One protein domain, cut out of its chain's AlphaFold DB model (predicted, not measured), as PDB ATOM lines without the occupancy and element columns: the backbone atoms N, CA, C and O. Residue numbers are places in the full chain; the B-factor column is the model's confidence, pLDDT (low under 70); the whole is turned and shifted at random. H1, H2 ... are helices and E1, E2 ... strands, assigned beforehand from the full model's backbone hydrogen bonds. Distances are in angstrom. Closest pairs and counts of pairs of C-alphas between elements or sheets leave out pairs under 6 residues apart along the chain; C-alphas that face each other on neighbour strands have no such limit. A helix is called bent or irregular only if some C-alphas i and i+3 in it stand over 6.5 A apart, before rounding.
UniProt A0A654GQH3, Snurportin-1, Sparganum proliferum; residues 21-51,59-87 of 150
ATOM      1  N   ALA A  21     162.806 112.402 137.239       93.12
ATOM      2  CA  ALA A  21     162.843 113.780 137.713       93.12
ATOM      3  C   ALA A  21     161.797 114.611 136.966       93.12
ATOM      4  O   ALA A  21     161.585 114.426 135.765       93.12
ATOM      5  N   PHE A  22     161.162 115.536 137.678       94.19
ATOM      6  CA  PHE A  22     160.100 116.385 137.151       94.19
ATOM      7  C   PHE A  22     160.396 117.850 137.463       94.19
ATOM      8  O   PHE A  22     161.110 118.158 138.418       94.19
ATOM      9  N   ALA A  23     159.847 118.757 136.656       95.06
ATOM     10  CA  ALA A  23     159.936 120.183 136.935       95.06
ATOM     11  C   ALA A  23     159.154 120.537 138.213       95.06
ATOM     12  O   ALA A  23     158.123 119.935 138.517       95.06
ATOM     13  N   CYS A  24     159.650 121.528 138.957       93.81
ATOM     14  CA  CYS A  24     159.058 121.980 140.220       93.81
ATOM     15  C   CYS A  24     158.057 123.142 140.031       93.81
ATOM     16  O   CYS A  24     157.839 123.942 140.940       93.81
ATOM     17  N   ASP A  25     157.461 123.278 138.843       94.31
ATOM     18  CA  ASP A  25     156.358 124.210 138.623       94.31
ATOM     19  C   ASP A  25     155.028 123.604 139.097       94.31
ATOM     20  O   ASP A  25     154.867 122.385 139.199       94.31
ATOM     21  N   GLN A  26     154.055 124.464 139.395       93.31
ATOM     22  CA  GLN A  26     152.774 124.040 139.957       93.31
ATOM     23  C   GLN A  26     152.049 123.009 139.082       93.31
ATOM     24  O   GLN A  26     151.457 122.073 139.619       93.31
ATOM     25  N   GLN A  27     152.090 123.156 137.757       95.56
ATOM     26  CA  GLN A  27     151.365 122.272 136.853       95.56
ATOM     27  C   GLN A  27     152.010 120.886 136.799       95.56
ATOM     28  O   GLN A  27     151.304 119.884 136.932       95.56
ATOM     29  N   SER A  28     153.338 120.827 136.697       95.62
ATOM     30  CA  SER A  28     154.091 119.569 136.758       95.62
ATOM     31  C   SER A  28     153.886 118.850 138.090       95.62
ATOM     32  O   SER A  28     153.585 117.658 138.100       95.62
ATOM     33  N   MET A  29     153.962 119.566 139.216       95.56
ATOM     34  CA  MET A  29     153.736 118.975 140.540       95.56
ATOM     35  C   MET A  29     152.316 118.424 140.693       95.56
ATOM     36  O   MET A  29     152.147 117.301 141.161       95.56
ATOM     37  N   MET A  30     151.295 119.171 140.258       94.94
ATOM     38  CA  MET A  30     149.907 118.694 140.259       94.94
ATOM     39  C   MET A  30     149.734 117.432 139.420       94.94
ATOM     40  O   MET A  30     149.085 116.484 139.856       94.94
ATOM     41  N   GLN A  31     150.320 117.396 138.227       95.25
ATOM     42  CA  GLN A  31     150.225 116.233 137.358       95.25
ATOM     43  C   GLN A  31     150.899 115.004 137.979       95.25
ATOM     44  O   GLN A  31     150.327 113.922 137.956       95.25
ATOM     45  N   VAL A  32     152.097 115.159 138.541       94.88
ATOM     46  CA  VAL A  32     152.873 114.036 139.086       94.88
ATOM     47  C   VAL A  32     152.255 113.507 140.375       94.88
ATOM     48  O   VAL A  32     152.054 112.301 140.507       94.88
ATOM     49  N   PHE A  33     151.924 114.390 141.318       95.75
ATOM     50  CA  PHE A  33     151.433 113.967 142.629       95.75
ATOM     51  C   PHE A  33     149.970 113.531 142.620       95.75
ATOM     52  O   PHE A  33     149.566 112.811 143.528       95.75
ATOM     53  N   SER A  34     149.176 113.895 141.606       94.88
ATOM     54  CA  SER A  34     147.799 113.394 141.463       94.88
ATOM     55  C   SER A  34     147.716 111.939 140.990       94.88
ATOM     56  O   SER A  34     146.676 111.301 141.160       94.88
ATOM     57  N   LEU A  35     148.798 111.398 140.426       94.88
ATOM     58  CA  LEU A  35     148.889 110.008 139.987       94.88
ATOM     59  C   LEU A  35     149.436 109.118 141.102       94.88
ATOM     60  O   LEU A  35     150.241 109.556 141.917       94.88
ATOM     61  N   GLN A  36     149.043 107.845 141.109       94.81
ATOM     62  CA  GLN A  36     149.622 106.844 142.006       94.81
ATOM     63  C   GLN A  36     151.153 106.772 141.823       94.81
ATOM     64  O   GLN A  36     151.620 106.728 140.678       94.81
ATOM     65  N   PRO A  37     151.951 106.755 142.911       91.81
ATOM     66  CA  PRO A  37     153.399 106.654 142.792       91.81
ATOM     67  C   PRO A  37     153.788 105.304 142.160       91.81
ATOM     68  O   PRO A  37     153.209 104.272 142.505       91.81
ATOM     69  N   PRO A  38     154.775 105.277 141.247       88.31
ATOM     70  CA  PRO A  38     155.132 104.075 140.485       88.31
ATOM     71  C   PRO A  38     155.822 102.980 141.320       88.31
ATOM     72  O   PRO A  38     156.030 101.872 140.831       88.31
ATOM     73  N   PHE A  39     156.202 103.289 142.559       90.50
ATOM     74  CA  PHE A  39     156.851 102.395 143.516       90.50
ATOM     75  C   PHE A  39     156.539 102.849 144.950       90.50
ATOM     76  O   PHE A  39     155.958 103.916 145.165       90.50
ATOM     77  N   GLU A  40     156.929 102.046 145.942       90.75
ATOM     78  CA  GLU A  40     156.841 102.445 147.348       90.75
ATOM     79  C   GLU A  40     157.736 103.659 147.613       90.75
ATOM     80  O   GLU A  40     158.959 103.601 147.489       90.75
ATOM     81  N   LEU A  41     157.098 104.785 147.926       91.62
ATOM     82  CA  LEU A  41     157.753 106.077 148.020       91.62
ATOM     83  C   LEU A  41     158.133 106.384 149.471       91.62
ATOM     84  O   LEU A  41     157.263 106.660 150.287       91.62
ATOM     85  N   ASP A  42     159.432 106.407 149.772       93.12
ATOM     86  CA  ASP A  42     159.931 106.831 151.089       93.12
ATOM     87  C   ASP A  42     159.849 108.360 151.278       93.12
ATOM     88  O   ASP A  42     159.553 108.848 152.373       93.12
ATOM     89  N   GLY A  43     160.069 109.125 150.204       94.25
ATOM     90  CA  GLY A  43     159.989 110.586 150.196       94.25
ATOM     91  C   GLY A  43     160.395 111.226 148.875       94.25
ATOM     92  O   GLY A  43     160.713 110.548 147.897       94.25
ATOM     93  N   VAL A  44     160.330 112.556 148.851       95.12
ATOM     94  CA  VAL A  44     160.520 113.388 147.659       95.12
ATOM     95  C   VAL A  44     161.731 114.291 147.847       95.12
ATOM     96  O   VAL A  44     161.853 114.984 148.860       95.12
ATOM     97  N   LEU A  45     162.615 114.291 146.848       95.62
ATOM     98  CA  LEU A  45     163.788 115.159 146.793       95.62
ATOM     99  C   LEU A  45     163.516 116.373 145.904       95.62
ATOM    100  O   LEU A  45     163.089 116.231 144.760       95.62
ATOM    101  N   PHE A  46     163.831 117.556 146.420       95.25
ATOM    102  CA  PHE A  46     163.756 118.825 145.705       95.25
ATOM    103  C   PHE A  46     165.168 119.341 145.471       95.25
ATOM    104  O   PHE A  46     165.862 119.702 146.418       95.25
ATOM    105  N   TYR A  47     165.596 119.373 144.213       94.94
ATOM    106  CA  TYR A  47     166.907 119.878 143.825       94.94
ATOM    107  C   TYR A  47     166.789 121.304 143.301       94.94
ATOM    108  O   TYR A  47     165.896 121.612 142.512       94.94
ATOM    109  N   HIS A  48     167.718 122.168 143.699       93.75
ATOM    110  CA  HIS A  48     167.912 123.439 143.010       93.75
ATOM    111  C   HIS A  48     168.419 123.187 141.572       93.75
ATOM    112  O   HIS A  48     169.144 122.223 141.335       93.75
ATOM    113  N   GLY A  49     168.037 124.020 140.597       88.31
ATOM    114  CA  GLY A  49     168.412 123.809 139.187       88.31
ATOM    115  C   GLY A  49     169.909 124.002 138.920       88.31
ATOM    116  O   GLY A  49     170.519 123.244 138.173       88.31
ATOM    117  N   ASP A  50     170.511 124.974 139.607       83.44
ATOM    118  CA  ASP A  50     171.904 125.378 139.398       83.44
ATOM    119  C   ASP A  50     172.815 124.900 140.535       83.44
ATOM    120  O   ASP A  50     173.347 125.696 141.312       83.44
ATOM    121  N   VAL A  51     172.976 123.584 140.687       81.31
ATOM    122  CA  VAL A  51     173.891 123.007 141.686       81.31
ATOM    123  C   VAL A  51     174.825 121.973 141.095       81.31
ATOM    124  O   VAL A  51     174.408 120.953 140.558       81.31
ATOM    125  N   PRO A  59     171.755 122.913 151.900       90.31
ATOM    126  CA  PRO A  59     170.401 123.462 151.846       90.31
ATOM    127  C   PRO A  59     169.824 123.493 150.421       90.31
ATOM    128  O   PRO A  59     168.650 123.793 150.245       90.31
ATOM    129  N   LEU A  60     170.638 123.204 149.400       93.19
ATOM    130  CA  LEU A  60     170.242 123.245 147.987       93.19
ATOM    131  C   LEU A  60     169.534 121.962 147.522       93.19
ATOM    132  O   LEU A  60     169.152 121.853 146.356       93.19
ATOM    133  N   VAL A  61     169.387 120.993 148.430       93.62
ATOM    134  CA  VAL A  61     168.601 119.778 148.233       93.62
ATOM    135  C   VAL A  61     167.683 119.604 149.437       93.62
ATOM    136  O   VAL A  61     168.147 119.421 150.561       93.62
ATOM    137  N   GLY A  62     166.377 119.681 149.200       93.25
ATOM    138  CA  GLY A  62     165.344 119.429 150.197       93.25
ATOM    139  C   GLY A  62     164.865 117.982 150.152       93.25
ATOM    140  O   GLY A  62     164.796 117.382 149.082       93.25
ATOM    141  N   TRP A  63     164.499 117.436 151.308       94.38
ATOM    142  CA  TRP A  63     163.835 116.141 151.437       94.38
ATOM    143  C   TRP A  63     162.549 116.319 152.234       94.38
ATOM    144  O   TRP A  63     162.581 116.904 153.317       94.38
ATOM    145  N   LEU A  64     161.438 115.802 151.715       94.75
ATOM    146  CA  LEU A  64     160.155 115.797 152.408       94.75
ATOM    147  C   LEU A  64     159.540 114.407 152.398       94.75
ATOM    148  O   LEU A  64     159.630 113.668 151.413       94.75
ATOM    149  N   LYS A  65     158.847 114.082 153.489       94.50
ATOM    150  CA  LYS A  65     157.951 112.935 153.498       94.50
ATOM    151  C   LYS A  65     156.739 113.209 152.599       94.50
ATOM    152  O   LYS A  65     156.264 114.346 152.568       94.50
ATOM    153  N   PRO A  66     156.203 112.192 151.902       95.25
ATOM    154  CA  PRO A  66     155.097 112.374 150.961       95.25
ATOM    155  C   PRO A  66     153.856 113.022 151.598       95.25
ATOM    156  O   PRO A  66     153.249 113.919 151.015       95.25
ATOM    157  N   TYR A  67     153.544 112.658 152.845       94.69
ATOM    158  CA  TYR A  67     152.415 113.208 153.597       94.69
ATOM    159  C   TYR A  67     152.572 114.677 154.016       94.69
ATOM    160  O   TYR A  67     151.596 115.298 154.424       94.69
ATOM    161  N   MET A  68     153.768 115.261 153.893       95.38
ATOM    162  CA  MET A  68     154.008 116.684 154.165       95.38
ATOM    163  C   MET A  68     153.698 117.570 152.949       95.38
ATOM    164  O   MET A  68     153.570 118.785 153.094       95.38
ATOM    165  N   LEU A  69     153.562 116.992 151.747       94.62
ATOM    166  CA  LEU A  69     153.326 117.752 150.513       94.62
ATOM    167  C   LEU A  69     152.085 118.659 150.574       94.62
ATOM    168  O   LEU A  69     152.214 119.812 150.165       94.62
ATOM    169  N   PRO A  70     150.921 118.225 151.108       94.06
ATOM    170  CA  PRO A  70     149.742 119.090 151.181       94.06
ATOM    171  C   PRO A  70     149.936 120.321 152.076       94.06
ATOM    172  O   PRO A  70     149.310 121.352 151.846       94.06
ATOM    173  N   GLU A  71     150.797 120.227 153.092       94.69
ATOM    174  CA  GLU A  71     151.084 121.335 154.007       94.69
ATOM    175  C   GLU A  71     152.017 122.374 153.365       94.69
ATOM    176  O   GLU A  71     151.810 123.577 153.514       94.69
ATOM    177  N   TRP A  72     153.017 121.914 152.608       93.69
ATOM    178  CA  TRP A  72     153.986 122.781 151.928       93.69
ATOM    179  C   TRP A  72     153.458 123.364 150.613       93.69
ATOM    180  O   TRP A  72     153.807 124.488 150.249       93.69
ATOM    181  N   PHE A  73     152.608 122.619 149.905       94.12
ATOM    182  CA  PHE A  73     152.054 122.985 148.604       94.12
ATOM    183  C   PHE A  73     150.522 122.859 148.618       94.12
ATOM    184  O   PHE A  73     149.968 121.979 147.958       94.12
ATOM    185  N   PRO A  74     149.802 123.752 149.320       93.00
ATOM    186  CA  PRO A  74     148.354 123.627 149.531       93.00
ATOM    187  C   PRO A  74     147.526 123.686 148.237       93.00
ATOM    188  O   PRO A  74     146.393 123.217 148.192       93.00
ATOM    189  N   GLN A  75     148.084 124.255 147.167       92.44
ATOM    190  CA  GLN A  75     147.467 124.294 145.837       92.44
ATOM    191  C   GLN A  75     147.640 123.005 145.015       92.44
ATOM    192  O   GLN A  75     147.083 122.908 143.921       92.44
ATOM    193  N   VAL A  76     148.427 122.039 145.492       92.81
ATOM    194  CA  VAL A  76     148.742 120.805 144.767       92.81
ATOM    195  C   VAL A  76     147.911 119.648 145.313       92.81
ATOM    196  O   VAL A  76     147.953 119.327 146.496       92.81
ATOM    197  N   THR A  77     147.147 118.997 144.434       93.25
ATOM    198  CA  THR A  77     146.395 117.788 144.785       93.25
ATOM    199  C   THR A  77     147.320 116.577 144.798       93.25
ATOM    200  O   THR A  77     148.072 116.358 143.851       93.25
ATOM    201  N   VAL A  78     147.232 115.778 145.859       95.12
ATOM    202  CA  VAL A  78     148.091 114.612 146.084       95.12
ATOM    203  C   VAL A  78     147.236 113.344 146.141       95.12
ATOM    204  O   VAL A  78     146.178 113.326 146.770       95.12
ATOM    205  N   HIS A  79     147.686 112.281 145.476       96.69
ATOM    206  CA  HIS A  79     147.032 110.978 145.479       96.69
ATOM    207  C   HIS A  79     147.063 110.358 146.894       96.69
ATOM    208  O   HIS A  79     148.092 110.453 147.569       96.69
ATOM    209  N   PRO A  80     145.997 109.670 147.353       95.31
ATOM    210  CA  PRO A  80     145.923 109.116 148.711       95.31
ATOM    211  C   PRO A  80     147.098 108.215 149.115       95.31
ATOM    212  O   PRO A  80     147.480 108.193 150.280       95.31
ATOM    213  N   ASP A  81     147.714 107.517 148.160       95.12
ATOM    214  CA  ASP A  81     148.857 106.632 148.433       95.12
ATOM    215  C   ASP A  81     150.108 107.358 148.944       95.12
ATOM    216  O   ASP A  81     150.920 106.744 149.634       95.12
ATOM    217  N   TYR A  82     150.258 108.660 148.679       94.94
ATOM    218  CA  TYR A  82     151.327 109.464 149.289       94.94
ATOM    219  C   TYR A  82     151.066 109.712 150.785       94.94
ATOM    220  O   TYR A  82     151.966 110.112 151.512       94.94
ATOM    221  N   LEU A  83     149.848 109.490 151.277       94.06
ATOM    222  CA  LEU A  83     149.494 109.687 152.685       94.06
ATOM    223  C   LEU A  83     149.552 108.383 153.492       94.06
ATOM    224  O   LEU A  83     149.295 108.397 154.691       94.06
ATOM    225  N   ARG A  84     149.886 107.255 152.854       92.25
ATOM    226  CA  ARG A  84     149.809 105.918 153.460       92.25
ATOM    227  C   ARG A  84     150.668 105.767 154.716       92.25
ATOM    228  O   ARG A  84     150.223 105.152 155.678       92.25
ATOM    229  N   ASP A  85     151.863 106.350 154.704       91.25
ATOM    230  CA  ASP A  85     152.827 106.230 155.804       91.25
ATOM    231  C   ASP A  85     152.678 107.371 156.829       91.25
ATOM    232  O   ASP A  85     153.536 107.567 157.692       91.25
ATOM    233  N   MET A  86     151.595 108.153 156.730       92.69
ATOM    234  CA  MET A  86     151.284 109.210 157.682       92.69
ATOM    235  C   MET A  86     150.875 108.601 159.022       92.69
ATOM    236  O   MET A  86     149.934 107.811 159.117       92.69
ATOM    237  N   SER A  87     151.576 109.004 160.076       90.94
ATOM    238  CA  SER A  87     151.251 108.584 161.435       90.94
ATOM    239  C   SER A  87     149.884 109.141 161.867       90.94
ATOM    240  O   SER A  87     149.582 110.293 161.548       90.94
TER     241      SER A  87
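What this domain is: This is residues 21 to 51 and 59 to 87 of the 150 residues of the protein "Snurportin-1" of Sparganum proliferum (UniProt A0A654GQH3). A two-stranded antiparallel ribbon, E1 beside E2, lies towards one end of the longest axis and the short helix H3 towards the other, with helix H2 between them along that axis and helix H1 off to one side, near the middle of its length. H2 follows E2 after one residue and packs on the short helix H3, while H1 lies apart from both; the link of residues 73 to 79 swings towards H1 on its way from H2 to H3. The printed part has 60 residues, with three named helices and two named strands in the order H1, E1, E2, H2, H3; under half of the residues are in these elements, and the class is mixed, helices and strands. The whole is compact, with a radius of gyration of the C-alphas of 11.3 A and spans of 32 by 23 by 22 A.

Where its parts are: Strand E1 is residues 44 to 47, 9.9 A from first to last C-alpha, beginning at C-alpha 44 at (160.520, 113.388, 147.659). Strand E2 is residues 61 to 64, 10.2 A long. Helix H2 is residues 66 to 72, 10.5 A long; it is only just irregular, with C-alphas 67 and 70 6.9 A apart. Helix H1 is residues 26 to 33, also 10.5 A long, beginning at C-alpha 26 at (152.774, 124.040, 139.957). Helix H3 is residues 80 to 83, 5.4 A long, and ends at C-alpha 83 at (149.494, 109.687, 152.685).

How they stand to each other: E1 and E2 are antiparallel neighbours, with 161 degrees between their N-to-C directions. C-alphas 45 and 63, which face each other, are 4.7 A apart. Across this pair N 46 and O 62 are 2.8 A apart and N 64 and O 44 are 3.0 A apart, both within hydrogen-bond range. A tight link of one residue joins E2 to H2. The closest C-alphas of E1 and H2, those of Val 44 and Pro 66, are 6.4 A apart. H2 and H3 touch; their closest C-alphas, those of Tyr 67 and Leu 83, are 4.7 A apart. H1 is apart from E2 and from H2, and only just apart from H3, with a closest C-alpha distance of 8.0 A. In H1 every O i to N i+4 pair is within hydrogen-bond range; in H2 it is 1 of 3, beside 3 of 4 O i to N i+3 pairs, and H3 is too short for an O i to N i+4 pair.

The domain as a whole: The two C-alphas farthest apart, those of Asp 50 and Ser 87, are 34.6 A apart. Residues 52 to 58 are not printed, and C-alphas 51 and 59 are 10.8 A apart across this cut, which falls in the link from E1 to E2. Of the links that are printed whole, none is long; those from H1 to E1 and from H2 to H3 are short. The mean pLDDT of the printed part is 93.4, and no printed residue is under 70.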